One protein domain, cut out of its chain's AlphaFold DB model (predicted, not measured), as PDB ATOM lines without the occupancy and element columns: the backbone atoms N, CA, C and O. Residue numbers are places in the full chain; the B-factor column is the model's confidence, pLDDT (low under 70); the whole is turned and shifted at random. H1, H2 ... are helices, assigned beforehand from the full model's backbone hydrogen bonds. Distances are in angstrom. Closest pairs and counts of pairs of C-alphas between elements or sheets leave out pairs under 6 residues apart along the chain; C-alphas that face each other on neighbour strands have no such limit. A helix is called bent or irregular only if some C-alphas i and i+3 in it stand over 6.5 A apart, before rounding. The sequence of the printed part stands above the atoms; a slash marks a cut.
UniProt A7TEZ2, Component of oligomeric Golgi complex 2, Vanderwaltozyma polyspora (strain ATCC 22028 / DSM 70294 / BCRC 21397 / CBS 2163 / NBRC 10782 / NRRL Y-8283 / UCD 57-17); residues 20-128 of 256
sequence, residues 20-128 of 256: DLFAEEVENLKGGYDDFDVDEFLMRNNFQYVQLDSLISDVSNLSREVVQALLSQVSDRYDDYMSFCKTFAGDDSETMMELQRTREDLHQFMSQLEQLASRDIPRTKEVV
ATOM      1  N   ASP A  20      16.007 -42.274 -21.443       77.75
ATOM      2  CA  ASP A  20      16.916 -43.021 -22.317       77.75
ATOM      3  C   ASP A  20      17.473 -42.122 -23.429       77.75
ATOM      4  O   ASP A  20      18.666 -42.166 -23.718       77.75
ATOM      5  N   LEU A  21      16.644 -41.207 -23.945       78.75
ATOM      6  CA  LEU A  21      17.038 -40.198 -24.928       78.75
ATOM      7  C   LEU A  21      18.204 -39.323 -24.442       78.75
ATOM      8  O   LEU A  21      19.116 -39.009 -25.200       78.75
ATOM      9  N   PHE A  22      18.180 -38.930 -23.166       76.94
ATOM     10  CA  PHE A  22      19.262 -38.146 -22.565       76.94
ATOM     11  C   PHE A  22      20.433 -39.021 -22.104       76.94
ATOM     12  O   PHE A  22      21.552 -38.526 -22.017       76.94
ATOM     13  N   ALA A  23      20.211 -40.306 -21.818       75.31
ATOM     14  CA  ALA A  23      21.276 -41.228 -21.431       75.31
ATOM     15  C   ALA A  23      22.254 -41.484 -22.589       75.31
ATOM     16  O   ALA A  23      23.465 -41.414 -22.382       75.31
ATOM     17  N   GLU A  24      21.740 -41.690 -23.806       72.44
ATOM     18  CA  GLU A  24      22.566 -41.849 -25.013       72.44
ATOM     19  C   GLU A  24      23.429 -40.609 -25.283       72.44
ATOM     20  O   GLU A  24      24.586 -40.718 -25.692       72.44
ATOM     21  N   GLU A  25      22.897 -39.421 -24.999       71.56
ATOM     22  CA  GLU A  25      23.612 -38.172 -25.237       71.56
ATOM     23  C   GLU A  25      24.646 -37.869 -24.146       71.56
ATOM     24  O   GLU A  25      25.748 -37.407 -24.437       71.56
ATOM     25  N   VAL A  26      24.363 -38.240 -22.895       71.19
ATOM     26  CA  VAL A  26      25.342 -38.198 -21.798       71.19
ATOM     27  C   VAL A  26      26.511 -39.161 -22.045       71.19
ATOM     28  O   VAL A  26      27.646 -38.837 -21.698       71.19
ATOM     29  N   GLU A  27      26.284 -40.312 -22.686       68.69
ATOM     30  CA  GLU A  27      27.364 -41.224 -23.099       68.69
ATOM     31  C   GLU A  27      28.235 -40.655 -24.235       68.69
ATOM     32  O   GLU A  27      29.441 -40.941 -24.303       68.69
ATOM     33  N   ASN A  28      27.650 -39.824 -25.104       67.50
ATOM     34  CA  ASN A  28      28.360 -39.122 -26.176       67.50
ATOM     35  C   ASN A  28      29.196 -37.942 -25.642       67.50
ATOM     36  O   ASN A  28      30.280 -37.667 -26.167       67.50
ATOM     37  N   LEU A  29      28.759 -37.311 -24.549       66.69
ATOM     38  CA  LEU A  29      29.447 -36.223 -23.845       66.69
ATOM     39  C   LEU A  29      30.621 -36.737 -22.990       66.69
ATOM     40  O   LEU A  29      30.628 -36.676 -21.762       66.69
ATOM     41  N   LYS A  30      31.683 -37.222 -23.641       57.16
ATOM     42  CA  LYS A  30      32.885 -37.754 -22.964       57.16
ATOM     43  C   LYS A  30      33.774 -36.703 -22.270       57.16
ATOM     44  O   LYS A  30      34.850 -37.066 -21.794       57.16
ATOM     45  N   GLY A  31      33.374 -35.428 -22.213       56.41
ATOM     46  CA  GLY A  31      34.243 -34.310 -21.803       56.41
ATOM     47  C   GLY A  31      33.692 -33.339 -20.752       56.41
ATOM     48  O   GLY A  31      34.484 -32.621 -20.148       56.41
ATOM     49  N   GLY A  32      32.385 -33.337 -20.480       58.38
ATOM     50  CA  GLY A  32      31.749 -32.395 -19.553       58.38
ATOM     51  C   GLY A  32      30.432 -31.834 -20.093       58.38
ATOM     52  O   GLY A  32      30.118 -31.982 -21.268       58.38
ATOM     53  N   TYR A  33      29.659 -31.194 -19.213       62.06
ATOM     54  CA  TYR A  33      28.338 -30.632 -19.533       62.06
ATOM     55  C   TYR A  33      28.390 -29.412 -20.471       62.06
ATOM     56  O   TYR A  33      27.363 -29.046 -21.034       62.06
ATOM     57  N   ASP A  34      29.565 -28.798 -20.642       61.81
ATOM     58  CA  ASP A  34      29.751 -27.584 -21.452       61.81
ATOM     59  C   ASP A  34      29.765 -27.856 -22.970       61.81
ATOM     60  O   ASP A  34      29.623 -26.918 -23.751       61.81
ATOM     61  N   ASP A  35      29.882 -29.122 -23.387       64.69
ATOM     62  CA  ASP A  35      29.901 -29.537 -24.800       64.69
ATOM     63  C   ASP A  35      28.514 -29.988 -25.317       64.69
ATOM     64  O   ASP A  35      28.412 -30.553 -26.406       64.69
ATOM     65  N   PHE A  36      27.434 -29.776 -24.552       77.88
ATOM     66  CA  PHE A  36      26.081 -30.147 -24.982       77.88
ATOM     67  C   PHE A  36      25.503 -29.130 -25.973       77.88
ATOM     68  O   PHE A  36      25.067 -28.042 -25.588       77.88
ATOM     69  N   ASP A  37      25.464 -29.509 -27.252       78.31
ATOM     70  CA  ASP A  37      24.826 -28.722 -28.305       78.31
ATOM     71  C   ASP A  37      23.310 -28.980 -28.338       78.31
ATOM     72  O   ASP A  37      22.815 -29.997 -28.833       78.31
ATOM     73  N   VAL A  38      22.561 -28.024 -27.784       77.56
ATOM     74  CA  VAL A  38      21.094 -28.052 -27.731       77.56
ATOM     75  C   VAL A  38      20.490 -28.022 -29.136       77.56
ATOM     76  O   VAL A  38      19.499 -28.708 -29.386       77.56
ATOM     77  N   ASP A  39      21.068 -27.251 -30.056       78.00
ATOM     78  CA  ASP A  39      20.511 -27.068 -31.395       78.00
ATOM     79  C   ASP A  39      20.687 -28.351 -32.216       78.00
ATOM     80  O   ASP A  39      19.741 -28.817 -32.859       78.00
ATOM     81  N   GLU A  40      21.857 -28.988 -32.130       78.50
ATOM     82  CA  GLU A  40      22.108 -30.285 -32.767       78.50
ATOM     83  C   GLU A  40      21.204 -31.387 -32.184       78.50
ATOM     84  O   GLU A  40      20.602 -32.161 -32.937       78.50
ATOM     85  N   PHE A  41      21.020 -31.413 -30.860       80.94
ATOM     86  CA  PHE A  41      20.140 -32.364 -30.177       80.94
ATOM     87  C   PHE A  41      18.665 -32.216 -30.588       80.94
ATOM     88  O   PHE A  41      17.981 -33.215 -30.842       80.94
ATOM     89  N   LEU A  42      18.162 -30.981 -30.686       81.44
ATOM     90  CA  LEU A  42      16.781 -30.708 -31.094       81.44
ATOM     91  C   LEU A  42      16.527 -31.089 -32.557       81.44
ATOM     92  O   LEU A  42      15.466 -31.631 -32.886       81.44
ATOM     93  N   MET A  43      17.507 -30.851 -33.430       79.50
ATOM     94  CA  MET A  43      17.423 -31.187 -34.851       79.50
ATOM     95  C   MET A  43      17.498 -32.696 -35.088       79.50
ATOM     96  O   MET A  43      16.687 -33.237 -35.842       79.50
ATOM     97  N   ARG A  44      18.420 -33.393 -34.412       80.06
ATOM     98  CA  ARG A  44      18.625 -34.844 -34.549       80.06
ATOM     99  C   ARG A  44      17.405 -35.662 -34.122       80.06
ATOM    100  O   ARG A  44      17.141 -36.710 -34.702       80.06
ATOM    101  N   ASN A  45      16.648 -35.155 -33.153       79.44
ATOM    102  CA  ASN A  45      15.466 -35.814 -32.599       79.44
ATOM    103  C   ASN A  45      14.137 -35.282 -33.162       79.44
ATOM    104  O   ASN A  45      13.065 -35.601 -32.643       79.44
ATOM    105  N   ASN A  46      14.194 -34.488 -34.240       79.25
ATOM    106  CA  ASN A  46      13.033 -33.909 -34.924       79.25
ATOM    107  C   ASN A  46      12.140 -33.020 -34.027       79.25
ATOM    108  O   ASN A  46      10.970 -32.799 -34.344       79.25
ATOM    109  N   PHE A  47      12.677 -32.445 -32.944       79.81
ATOM    110  CA  PHE A  47      11.929 -31.553 -32.045       79.81
ATOM    111  C   PHE A  47      11.599 -30.190 -32.665       79.81
ATOM    112  O   PHE A  47      10.724 -29.490 -32.165       79.81
ATOM    113  N   GLN A  48      12.208 -29.845 -33.803       76.25
ATOM    114  CA  GLN A  48      11.847 -28.671 -34.615       76.25
ATOM    115  C   GLN A  48      10.372 -28.651 -35.068       76.25
ATOM    116  O   GLN A  48       9.853 -27.600 -35.438       76.25
ATOM    117  N   TYR A  49       9.695 -29.806 -35.047       76.50
ATOM    118  CA  TYR A  49       8.284 -29.946 -35.417       76.50
ATOM    119  C   TYR A  49       7.332 -29.966 -34.210       76.50
ATOM    120  O   TYR A  49       6.117 -30.047 -34.392       76.50
ATOM    121  N   VAL A  50       7.862 -29.882 -32.985       77.75
ATOM    122  CA  VAL A  50       7.086 -29.906 -31.739       77.75
ATOM    123  C   VAL A  50       6.883 -28.479 -31.230       77.75
ATOM    124  O   VAL A  50       7.772 -27.633 -31.312       77.75
ATOM    125  N   GLN A  51       5.693 -28.189 -30.695       82.62
ATOM    126  CA  GLN A  51       5.426 -26.895 -30.069       82.62
ATOM    127  C   GLN A  51       6.318 -26.710 -28.840       82.62
ATOM    128  O   GLN A  51       6.364 -27.571 -27.962       82.62
ATOM    129  N   LEU A  52       6.981 -25.556 -28.759       77.00
ATOM    130  CA  LEU A  52       7.948 -25.247 -27.705       77.00
ATOM    131  C   LEU A  52       7.335 -25.359 -26.297       77.00
ATOM    132  O   LEU A  52       7.977 -25.889 -25.398       77.00
ATOM    133  N   ASP A  53       6.075 -24.954 -26.122       77.25
ATOM    134  CA  ASP A  53       5.364 -25.070 -24.842       77.25
ATOM    135  C   ASP A  53       5.139 -26.533 -24.418       77.25
ATOM    136  O   ASP A  53       5.266 -26.863 -23.238       77.25
ATOM    137  N   SER A  54       4.859 -27.425 -25.379       80.50
ATOM    138  CA  SER A  54       4.741 -28.868 -25.121       80.50
ATOM    139  C   SER A  54       6.090 -29.441 -24.712       80.50
ATOM    140  O   SER A  54       6.189 -30.100 -23.683       80.50
ATOM    141  N   LEU A  55       7.148 -29.107 -25.455       80.31
ATOM    142  CA  LEU A  55       8.498 -29.580 -25.167       80.31
ATOM    143  C   LEU A  55       8.993 -29.100 -23.793       80.31
ATOM    144  O   LEU A  55       9.570 -29.877 -23.037       80.31
ATOM    145  N   ILE A  56       8.727 -27.838 -23.433       81.50
ATOM    146  CA  ILE A  56       9.039 -27.295 -22.103       81.50
ATOM    147  C   ILE A  56       8.292 -28.066 -21.016       81.50
ATOM    148  O   ILE A  56       8.892 -28.407 -19.992       81.50
ATOM    149  N   SER A  57       7.001 -28.340 -21.216       81.75
ATOM    150  CA  SER A  57       6.199 -29.129 -20.280       81.75
ATOM    151  C   SER A  57       6.778 -30.535 -20.107       81.75
ATOM    152  O   SER A  57       6.982 -30.979 -18.975       81.75
ATOM    153  N   ASP A  58       7.115 -31.207 -21.207       82.25
ATOM    154  CA  ASP A  58       7.607 -32.585 -21.209       82.25
ATOM    155  C   ASP A  58       8.986 -32.695 -20.539       82.25
ATOM    156  O   ASP A  58       9.177 -33.519 -19.642       82.25
ATOM    157  N   VAL A  59       9.916 -31.790 -20.858       83.31
ATOM    158  CA  VAL A  59      11.242 -31.725 -20.214       83.31
ATOM    159  C   VAL A  59      11.131 -31.356 -18.730       83.31
ATOM    160  O   VAL A  59      11.828 -31.933 -17.893       83.31
ATOM    161  N   SER A  60      10.235 -30.435 -18.365       79.94
ATOM    162  CA  SER A  60      10.017 -30.050 -16.962       79.94
ATOM    163  C   SER A  60       9.418 -31.192 -16.138       79.94
ATOM    164  O   SER A  60       9.790 -31.391 -14.978       79.94
ATOM    165  N   ASN A  61       8.505 -31.964 -16.732       83.50
ATOM    166  CA  ASN A  61       7.934 -33.152 -16.106       83.50
ATOM    167  C   ASN A  61       9.004 -34.231 -15.914       83.50
ATOM    168  O   ASN A  61       9.157 -34.717 -14.791       83.50
ATOM    169  N   LEU A  62       9.802 -34.515 -16.949       83.69
ATOM    170  CA  LEU A  62      10.901 -35.477 -16.881       83.69
ATOM    171  C   LEU A  62      11.951 -35.078 -15.834       83.69
ATOM    172  O   LEU A  62      12.373 -35.907 -15.031       83.69
ATOM    173  N   SER A  63      12.343 -33.803 -15.786       82.88
ATOM    174  CA  SER A  63      13.284 -33.286 -14.783       82.88
ATOM    175  C   SER A  63      12.774 -33.523 -13.359       82.88
ATOM    176  O   SER A  63      13.500 -34.047 -12.510       82.88
ATOM    177  N   ARG A  64      11.495 -33.224 -13.103       81.31
ATOM    178  CA  ARG A  64      10.868 -33.464 -11.798       81.31
ATOM    179  C   ARG A  64      10.825 -34.953 -11.449       81.31
ATOM    180  O   ARG A  64      11.115 -35.306 -10.309       81.31
ATOM    181  N   GLU A  65      10.500 -35.816 -12.408       83.50
ATOM    182  CA  GLU A  65      10.495 -37.272 -12.217       83.50
ATOM    183  C   GLU A  65      11.890 -37.820 -11.911       83.50
ATOM    184  O   GLU A  65      12.048 -38.643 -11.011       83.50
ATOM    185  N   VAL A  66      12.922 -37.337 -12.607       81.12
ATOM    186  CA  VAL A  66      14.320 -37.714 -12.364       81.12
ATOM    187  C   VAL A  66      14.755 -37.297 -10.962       81.12
ATOM    188  O   VAL A  66      15.326 -38.115 -10.241       81.12
ATOM    189  N   VAL A  67      14.452 -36.061 -10.550       78.38
ATOM    190  CA  VAL A  67      14.760 -35.562  -9.201       78.38
ATOM    191  C   VAL A  67      14.044 -36.393  -8.139       78.38
ATOM    192  O   VAL A  67      14.669 -36.806  -7.167       78.38
ATOM    193  N   GLN A  68      12.763 -36.701  -8.334       78.06
ATOM    194  CA  GLN A  68      11.990 -37.512  -7.395       78.06
ATOM    195  C   GLN A  68      12.504 -38.957  -7.319       78.06
ATOM    196  O   GLN A  68      12.617 -39.512  -6.227       78.06
ATOM    197  N   ALA A  69      12.875 -39.555  -8.453       78.50
ATOM    198  CA  ALA A  69      13.461 -40.890  -8.501       78.50
ATOM    199  C   ALA A  69      14.840 -40.941  -7.827       78.50
ATOM    200  O   ALA A  69      15.130 -41.897  -7.112       78.50
ATOM    201  N   LEU A  70      15.680 -39.917  -8.017       76.94
ATOM    202  CA  LEU A  70      16.963 -39.792  -7.319       76.94
ATOM    203  C   LEU A  70      16.757 -39.628  -5.813       76.94
ATOM    204  O   LEU A  70      17.434 -40.290  -5.034       76.94
ATOM    205  N   LEU A  71      15.794 -38.802  -5.400       73.38
ATOM    206  CA  LEU A  71      15.457 -38.615  -3.992       73.38
ATOM    207  C   LEU A  71      14.964 -39.923  -3.356       73.38
ATOM    208  O   LEU A  71      15.400 -40.262  -2.261       73.38
ATOM    209  N   SER A  72      14.131 -40.690  -4.069       74.50
ATOM    210  CA  SER A  72      13.697 -42.025  -3.639       74.50
ATOM    211  C   SER A  72      14.878 -42.981  -3.520       74.50
ATOM    212  O   SER A  72      15.035 -43.602  -2.485       74.50
ATOM    213  N   GLN A  73      15.769 -43.048  -4.515       76.81
ATOM    214  CA  GLN A  73      16.948 -43.923  -4.459       76.81
ATOM    215  C   GLN A  73      17.909 -43.563  -3.322       76.81
ATOM    216  O   GLN A  73      18.523 -44.451  -2.730       76.81
ATOM    217  N   VAL A  74      18.065 -42.272  -3.026       71.69
ATOM    218  CA  VAL A  74      18.862 -41.801  -1.887       71.69
ATOM    219  C   VAL A  74      18.173 -42.167  -0.576       71.69
ATOM    220  O   VAL A  74      18.843 -42.674   0.317       71.69
ATOM    221  N   SER A  75      16.854 -41.982  -0.483       72.94
ATOM    222  CA  SER A  75      16.046 -42.368   0.679       72.94
ATOM    223  C   SER A  75      16.079 -43.879   0.929       72.94
ATOM    224  O   SER A  75      16.271 -44.308   2.060       72.94
ATOM    225  N   ASP A  76      15.969 -44.693  -0.123       74.88
ATOM    226  CA  ASP A  76      15.973 -46.160  -0.050       74.88
ATOM    227  C   ASP A  76      17.337 -46.708   0.399       74.88
ATOM    228  O   ASP A  76      17.418 -47.750   1.042       74.88
ATOM    229  N   ARG A  77      18.425 -45.992   0.084       73.75
ATOM    230  CA  ARG A  77      19.796 -46.322   0.518       73.75
ATOM    231  C   ARG A  77      20.209 -45.620   1.808       73.75
ATOM    232  O   ARG A  77      21.332 -45.806   2.279       73.75
ATOM    233  N   TYR A  78      19.334 -44.797   2.374       70.50
ATOM    234  CA  TYR A  78      19.641 -44.034   3.571       70.50
ATOM    235  C   TYR A  78      19.718 -44.931   4.809       70.50
ATOM    236  O   TYR A  78      20.602 -44.747   5.643       70.50
ATOM    237  N   ASP A  79      18.881 -45.970   4.881       68.06
ATOM    238  CA  ASP A  79      18.959 -46.996   5.927       68.06
ATOM    239  C   ASP A  79      20.319 -47.730   5.901       68.06
ATOM    240  O   ASP A  79      20.917 -47.966   6.955       68.06
ATOM    241  N   ASP A  80      20.867 -48.005   4.710       73.38
ATOM    242  CA  ASP A  80      22.199 -48.604   4.551       73.38
ATOM    243  C   ASP A  80      23.304 -47.644   5.017       73.38
ATOM    244  O   ASP A  80      24.214 -48.042   5.750       73.38
ATOM    245  N   TYR A  81      23.205 -46.359   4.661       66.31
ATOM    246  CA  TYR A  81      24.131 -45.321   5.127       66.31
ATOM    247  C   TYR A  81      24.076 -45.158   6.653       66.31
ATOM    248  O   TYR A  81      25.110 -45.075   7.319       66.31
ATOM    249  N   MET A  82      22.878 -45.205   7.232       64.31
ATOM    250  CA  MET A  82      22.688 -45.094   8.673       64.31
ATOM    251  C   MET A  82      23.207 -46.331   9.416       64.31
ATOM    252  O   MET A  82      23.798 -46.218  10.491       64.31
ATOM    253  N   SER A  83      23.075 -47.520   8.819       67.81
ATOM    254  CA  SER A  83      23.667 -48.756   9.343       67.81
ATOM    255  C   SER A  83      25.205 -48.721   9.359       67.81
ATOM    256  O   SER A  83      25.830 -49.234  10.290       67.81
ATOM    257  N   PHE A  84      25.820 -48.040   8.387       65.69
ATOM    258  CA  PHE A  84      27.259 -47.791   8.350       65.69
ATOM    259  C   PHE A  84      27.690 -46.773   9.420       65.69
ATOM    260  O   PHE A  84      28.687 -46.975  10.110       65.69
ATOM    261  N   CYS A  85      26.913 -45.708   9.639       63.53
ATOM    262  CA  CYS A  85      27.178 -44.738  10.708       63.53
ATOM    263  C   CYS A  85      27.045 -45.350  12.116       63.53
ATOM    264  O   CYS A  85      27.858 -45.034  12.988       63.53
ATOM    265  N   LYS A  86      26.118 -46.303  12.319       62.84
ATOM    266  CA  LYS A  86      25.995 -47.099  13.561       62.84
ATOM    267  C   LYS A  86      27.289 -47.798  13.967       62.84
ATOM    268  O   LYS A  86      27.519 -48.003  15.153       62.84
ATOM    269  N   THR A  87      28.147 -48.163  13.012       63.81
ATOM    270  CA  THR A  87      29.388 -48.899  13.302       63.81
ATOM    271  C   THR A  87      30.465 -48.025  13.960       63.81
ATOM    272  O   THR A  87      31.425 -48.554  14.518       63.81
ATOM    273  N   PHE A  88      30.313 -46.696  13.918       58.28
ATOM    274  CA  PHE A  88      31.322 -45.730  14.371       58.28
ATOM    275  C   PHE A  88      30.854 -44.812  15.505       58.28
ATOM    276  O   PHE A  88      31.620 -43.949  15.939       58.28
ATOM    277  N   ALA A  89      29.626 -44.973  15.994       54.75
ATOM    278  CA  ALA A  89      29.003 -44.002  16.878       54.75
ATOM    279  C   ALA A  89      28.667 -44.610  18.257       54.75
ATOM    280  O   ALA A  89      28.136 -45.713  18.341       54.75
ATOM    281  N   GLY A  90      29.047 -43.921  19.343       58.59
ATOM    282  CA  GLY A  90      28.813 -44.364  20.733       58.59
ATOM    283  C   GLY A  90      27.357 -44.190  21.199       58.59
ATOM    284  O   GLY A  90      26.552 -43.655  20.448       58.59
ATOM    285  N   ASP A  91      27.037 -44.593  22.437       56.25
ATOM    286  CA  ASP A  91      25.665 -44.703  23.003       56.25
ATOM    287  C   ASP A  91      24.725 -43.490  22.774       56.25
ATOM    288  O   ASP A  91      23.530 -43.677  22.561       56.25
ATOM    289  N   ASP A  92      25.229 -42.250  22.734       57.28
ATOM    290  CA  ASP A  92      24.417 -41.049  22.423       57.28
ATOM    291  C   ASP A  92      23.943 -40.983  20.953       57.28
ATOM    292  O   ASP A  92      23.094 -40.170  20.583       57.28
ATOM    293  N   SER A  93      24.477 -41.837  20.085       59.78
ATOM    294  CA  SER A  93      24.189 -41.834  18.656       59.78
ATOM    295  C   SER A  93      22.880 -42.512  18.290       59.78
ATOM    296  O   SER A  93      22.313 -42.173  17.253       59.78
ATOM    297  N   GLU A  94      22.402 -43.479  19.072       62.78
ATOM    298  CA  GLU A  94      21.207 -44.248  18.713       62.78
ATOM    299  C   GLU A  94      19.955 -43.361  18.742       62.78
ATOM    300  O   GLU A  94      19.189 -43.335  17.779       62.78
ATOM    301  N   THR A  95      19.840 -42.507  19.765       67.44
ATOM    302  CA  THR A  95      18.778 -41.491  19.862       67.44
ATOM    303  C   THR A  95      18.877 -40.428  18.765       67.44
ATOM    304  O   THR A  95      17.855 -39.994  18.231       67.44
ATOM    305  N   MET A  96      20.092 -40.027  18.371       70.00
ATOM    306  CA  MET A  96      20.298 -39.069  17.280       70.00
ATOM    307  C   MET A  96      19.932 -39.659  15.910       70.00
ATOM    308  O   MET A  96      19.365 -38.954  15.073       70.00
ATOM    309  N   MET A  97      20.186 -40.951  15.695       69.88
ATOM    310  CA  MET A  97      19.804 -41.661  14.470       69.88
ATOM    311  C   MET A  97      18.295 -41.902  14.384       69.88
ATOM    312  O   MET A  97      17.715 -41.724  13.315       69.88
ATOM    313  N   GLU A  98      17.632 -42.234  15.494       76.19
ATOM    314  CA  GLU A  98      16.165 -42.289  15.540       76.19
ATOM    315  C   GLU A  98      15.536 -40.916  15.266       76.19
ATOM    316  O   GLU A  98      14.565 -40.822  14.514       76.19
ATOM    317  N   LEU A  99      16.115 -39.834  15.797       75.94
ATOM    318  CA  LEU A  99      15.688 -38.460  15.506       75.94
ATOM    319  C   LEU A  99      15.862 -38.087  14.027       75.94
ATOM    320  O   LEU A  99      14.995 -37.412  13.472       75.94
ATOM    321  N   GLN A 100      16.948 -38.520  13.382       74.94
ATOM    322  CA  GLN A 100      17.155 -38.313  11.946       74.94
ATOM    323  C   GLN A 100      16.131 -39.082  11.109       74.94
ATOM    324  O   GLN A 100      15.491 -38.472  10.257       74.94
ATOM    325  N   ARG A 101      15.882 -40.356  11.432       80.75
ATOM    326  CA  ARG A 101      14.850 -41.158  10.764       80.75
ATOM    327  C   ARG A 101      13.460 -40.542  10.917       80.75
ATOM    328  O   ARG A 101      12.754 -40.335   9.940       80.75
ATOM    329  N   THR A 102      13.107 -40.142  12.139       79.06
ATOM    330  CA  THR A 102      11.822 -39.483  12.423       79.06
ATOM    331  C   THR A 102      11.696 -38.153  11.675       79.06
ATOM    332  O   THR A 102      10.609 -37.773  11.244       79.06
ATOM    333  N   ARG A 103      12.806 -37.421  11.508       80.88
ATOM    334  CA  ARG A 103      12.841 -36.179  10.731       80.88
ATOM    335  C   ARG A 103      12.600 -36.435   9.244       80.88
ATOM    336  O   ARG A 103      11.884 -35.647   8.631       80.88
ATOM    337  N   GLU A 104      13.173 -37.486   8.671       83.50
ATOM    338  CA  GLU A 104      12.907 -37.883   7.283       83.50
ATOM    339  C   GLU A 104      11.477 -38.358   7.081       83.50
ATOM    340  O   GLU A 104      10.822 -37.866   6.162       83.50
ATOM    341  N   ASP A 105      10.953 -39.192   7.979       84.00
ATOM    342  CA  ASP A 105       9.557 -39.635   7.940       84.00
ATOM    343  C   ASP A 105       8.600 -38.432   7.989       84.00
ATOM    344  O   ASP A 105       7.652 -38.336   7.208       84.00
ATOM    345  N   LEU A 106       8.879 -37.453   8.861       86.56
ATOM    346  CA  LEU A 106       8.127 -36.197   8.925       86.56
ATOM    347  C   LEU A 106       8.238 -35.391   7.632       86.56
ATOM    348  O   LEU A 106       7.251 -34.800   7.194       86.56
ATOM    349  N   HIS A 107       9.416 -35.349   7.016       85.56
ATOM    350  CA  HIS A 107       9.616 -34.598   5.785       85.56
ATOM    351  C   HIS A 107       8.883 -35.244   4.606       85.56
ATOM    352  O   HIS A 107       8.216 -34.551   3.837       85.56
ATOM    353  N   GLN A 108       8.926 -36.572   4.517       86.50
ATOM    354  CA  GLN A 108       8.200 -37.345   3.518       86.50
ATOM    355  C   GLN A 108       6.686 -37.202   3.709       86.50
ATOM    356  O   GLN A 108       5.968 -36.941   2.742       86.50
ATOM    357  N   PHE A 109       6.203 -37.268   4.952       89.31
ATOM    358  CA  PHE A 109       4.797 -37.035   5.275       89.31
ATOM    359  C   PHE A 109       4.351 -35.614   4.909       89.31
ATOM    360  O   PHE A 109       3.301 -35.441   4.296       89.31
ATOM    361  N   MET A 110       5.150 -34.593   5.233       87.69
ATOM    362  CA  MET A 110       4.851 -33.211   4.852       87.69
ATOM    363  C   MET A 110       4.790 -33.041   3.333       87.69
ATOM    364  O   MET A 110       3.856 -32.416   2.840       87.69
ATOM    365  N   SER A 111       5.727 -33.639   2.592       86.12
ATOM    366  CA  SER A 111       5.724 -33.599   1.127       86.12
ATOM    367  C   SER A 111       4.495 -34.293   0.534       86.12
ATOM    368  O   SER A 111       3.902 -33.780  -0.413       86.12
ATOM    369  N   GLN A 112       4.089 -35.441   1.084       87.25
ATOM    370  CA  GLN A 112       2.881 -36.151   0.654       87.25
ATOM    371  C   GLN A 112       1.612 -35.358   0.980       87.25
ATOM    372  O   GLN A 112       0.704 -35.277   0.155       87.25
ATOM    373  N   LEU A 113       1.554 -34.738   2.160       86.88
ATOM    374  CA  LEU A 113       0.432 -33.901   2.573       86.88
ATOM    375  C   LEU A 113       0.322 -32.650   1.694       86.88
ATOM    376  O   LEU A 113      -0.779 -32.275   1.297       86.88
ATOM    377  N   GLU A 114       1.451 -32.030   1.351       88.81
ATOM    378  CA  GLU A 114       1.500 -30.894   0.437       88.81
ATOM    379  C   GLU A 114       1.064 -31.299  -0.974       88.81
ATOM    380  O   GLU A 114       0.259 -30.593  -1.580       88.81
ATOM    381  N   GLN A 115       1.493 -32.459  -1.478       85.94
ATOM    382  CA  GLN A 115       1.042 -32.990  -2.768       85.94
ATOM    383  C   GLN A 115      -0.473 -33.261  -2.781       85.94
ATOM    384  O   GLN A 115      -1.172 -32.817  -3.697       85.94
ATOM    385  N   LEU A 116      -0.997 -33.906  -1.735       84.56
ATOM    386  CA  LEU A 116      -2.425 -34.186  -1.589       84.56
ATOM    387  C   LEU A 116      -3.253 -32.891  -1.524       84.56
ATOM    388  O   LEU A 116      -4.276 -32.762  -2.199       84.56
ATOM    389  N   ALA A 117      -2.802 -31.915  -0.731       84.31
ATOM    390  CA  ALA A 117      -3.506 -30.654  -0.512       84.31
ATOM    391  C   ALA A 117      -3.443 -29.707  -1.719       84.31
ATOM    392  O   ALA A 117      -4.442 -29.066  -2.044       84.31
ATOM    393  N   SER A 118      -2.285 -29.607  -2.374       85.31
ATOM    394  CA  SER A 118      -2.043 -28.627  -3.442       85.31
ATOM    395  C   SER A 118      -2.393 -29.129  -4.841       85.31
ATOM    396  O   SER A 118      -2.699 -28.309  -5.705       85.31
ATOM    397  N   ARG A 119      -2.366 -30.447  -5.088       82.31
ATOM    398  CA  ARG A 119      -2.610 -31.017  -6.424       82.31
ATOM    399  C   ARG A 119      -3.813 -31.937  -6.463       82.31
ATOM    400  O   ARG A 119      -4.731 -31.685  -7.239       82.31
ATOM    401  N   ASP A 120      -3.826 -32.977  -5.639       82.50
ATOM    402  CA  ASP A 120      -4.802 -34.056  -5.809       82.50
ATOM    403  C   ASP A 120      -6.220 -33.607  -5.445       82.50
ATOM    404  O   ASP A 120      -7.164 -33.889  -6.187       82.50
ATOM    405  N   ILE A 121      -6.381 -32.848  -4.355       87.50
ATOM    406  CA  ILE A 121      -7.681 -32.294  -3.955       87.50
ATOM    407  C   ILE A 121      -8.216 -31.294  -5.001       87.50
ATOM    408  O   ILE A 121      -9.351 -31.480  -5.447       87.50
ATOM    409  N   PRO A 122      -7.460 -30.267  -5.442       89.12
ATOM    410  CA  PRO A 122      -7.922 -29.348  -6.484       89.12
ATOM    411  C   PRO A 122      -8.243 -30.039  -7.808       89.12
ATOM    412  O   PRO A 122      -9.310 -29.795  -8.364       89.12
ATOM    413  N   ARG A 123      -7.384 -30.957  -8.267       88.62
ATOM    414  CA  ARG A 123      -7.608 -31.721  -9.500       88.62
ATOM    415  C   ARG A 123      -8.856 -32.593  -9.405       88.62
ATOM    416  O   ARG A 123      -9.655 -32.637 -10.332       88.62
ATOM    417  N   THR A 124      -9.058 -33.281  -8.283       89.19
ATOM    418  CA  THR A 124     -10.266 -34.095  -8.078       89.19
ATOM    419  C   THR A 124     -11.510 -33.217  -8.044       89.19
ATOM    420  O   THR A 124     -12.530 -33.576  -8.621       89.19
ATOM    421  N   LYS A 125     -11.430 -32.042  -7.411       90.50
ATOM    422  CA  LYS A 125     -12.525 -31.071  -7.391       90.50
ATOM    423  C   LYS A 125     -12.868 -30.575  -8.797       90.50
ATOM    424  O   LYS A 125     -14.047 -30.460  -9.104       90.50
ATOM    425  N   GLU A 126     -11.869 -30.294  -9.628       91.69
ATOM    426  CA  GLU A 126     -12.054 -29.904 -11.029       91.69
ATOM    427  C   GLU A 126     -12.766 -31.008 -11.818       91.69
ATOM    428  O   GLU A 126     -13.849 -30.774 -12.341       91.69
ATOM    429  N   VAL A 127     -12.260 -32.244 -11.763       91.88
ATOM    430  CA  VAL A 127     -12.884 -33.397 -12.437       91.88
ATOM    431  C   VAL A 127     -14.322 -33.630 -11.964       91.88
ATOM    432  O   VAL A 127     -15.207 -33.927 -12.766       91.88
ATOM    433  N   VAL A 128     -14.583 -33.503 -10.660       91.88
ATOM    434  CA  VAL A 128     -15.940 -33.638 -10.111       91.88
ATOM    435  C   VAL A 128     -16.840 -32.496 -10.579       91.88
ATOM    436  O   VAL A 128     -17.999 -32.744 -10.899       91.88
TER     437      VAL A 128
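This is residues 20 to 128 of the 256 residues of the protein "Component of oligomeric Golgi complex 2" of Vanderwaltozyma polyspora (strain ATCC 22028 / DSM 70294 / BCRC 21397 / CBS 2163 / NBRC 10782 / NRRL Y-8283 / UCD 57-17) (UniProt A7TEZ2). Helices make an open V: bent H5 one arm, H3 then H4 the other. Short H1 and H2 lie near H3's far end. The printed part, 109 residues with five named helices, H1 to H5, and no named strand, is all helix and extended, radius of gyration of the C-alphas 20.9 A, spans 62 by 50 by 18 A.

H5, residues 92 to 128, one helix by hydrogen bonds, is bent: C-alphas 118, last of arm H5a, and 121, first of H5b, are 6.7 A apart. H4, residues 78 to 86, and H5a, a helical hairpin, only just touch, 3 pairs of C-alphas within 8 A, closest Met 82 and Met 97, 7.3 A. H3, residues 52 to 76, meets H4 only through their link. H5a has 22 of 23 O i to N i+4 pairs within hydrogen-bond range.

H1, residues 20 to 28, begins at (16.916, -43.021, -22.317); H2 is residues 38 to 44. H5b ends at (-15.940, -33.638, -10.111).

The printed part has no cut; residues 81 to 95, among others, have pLDDT under 70.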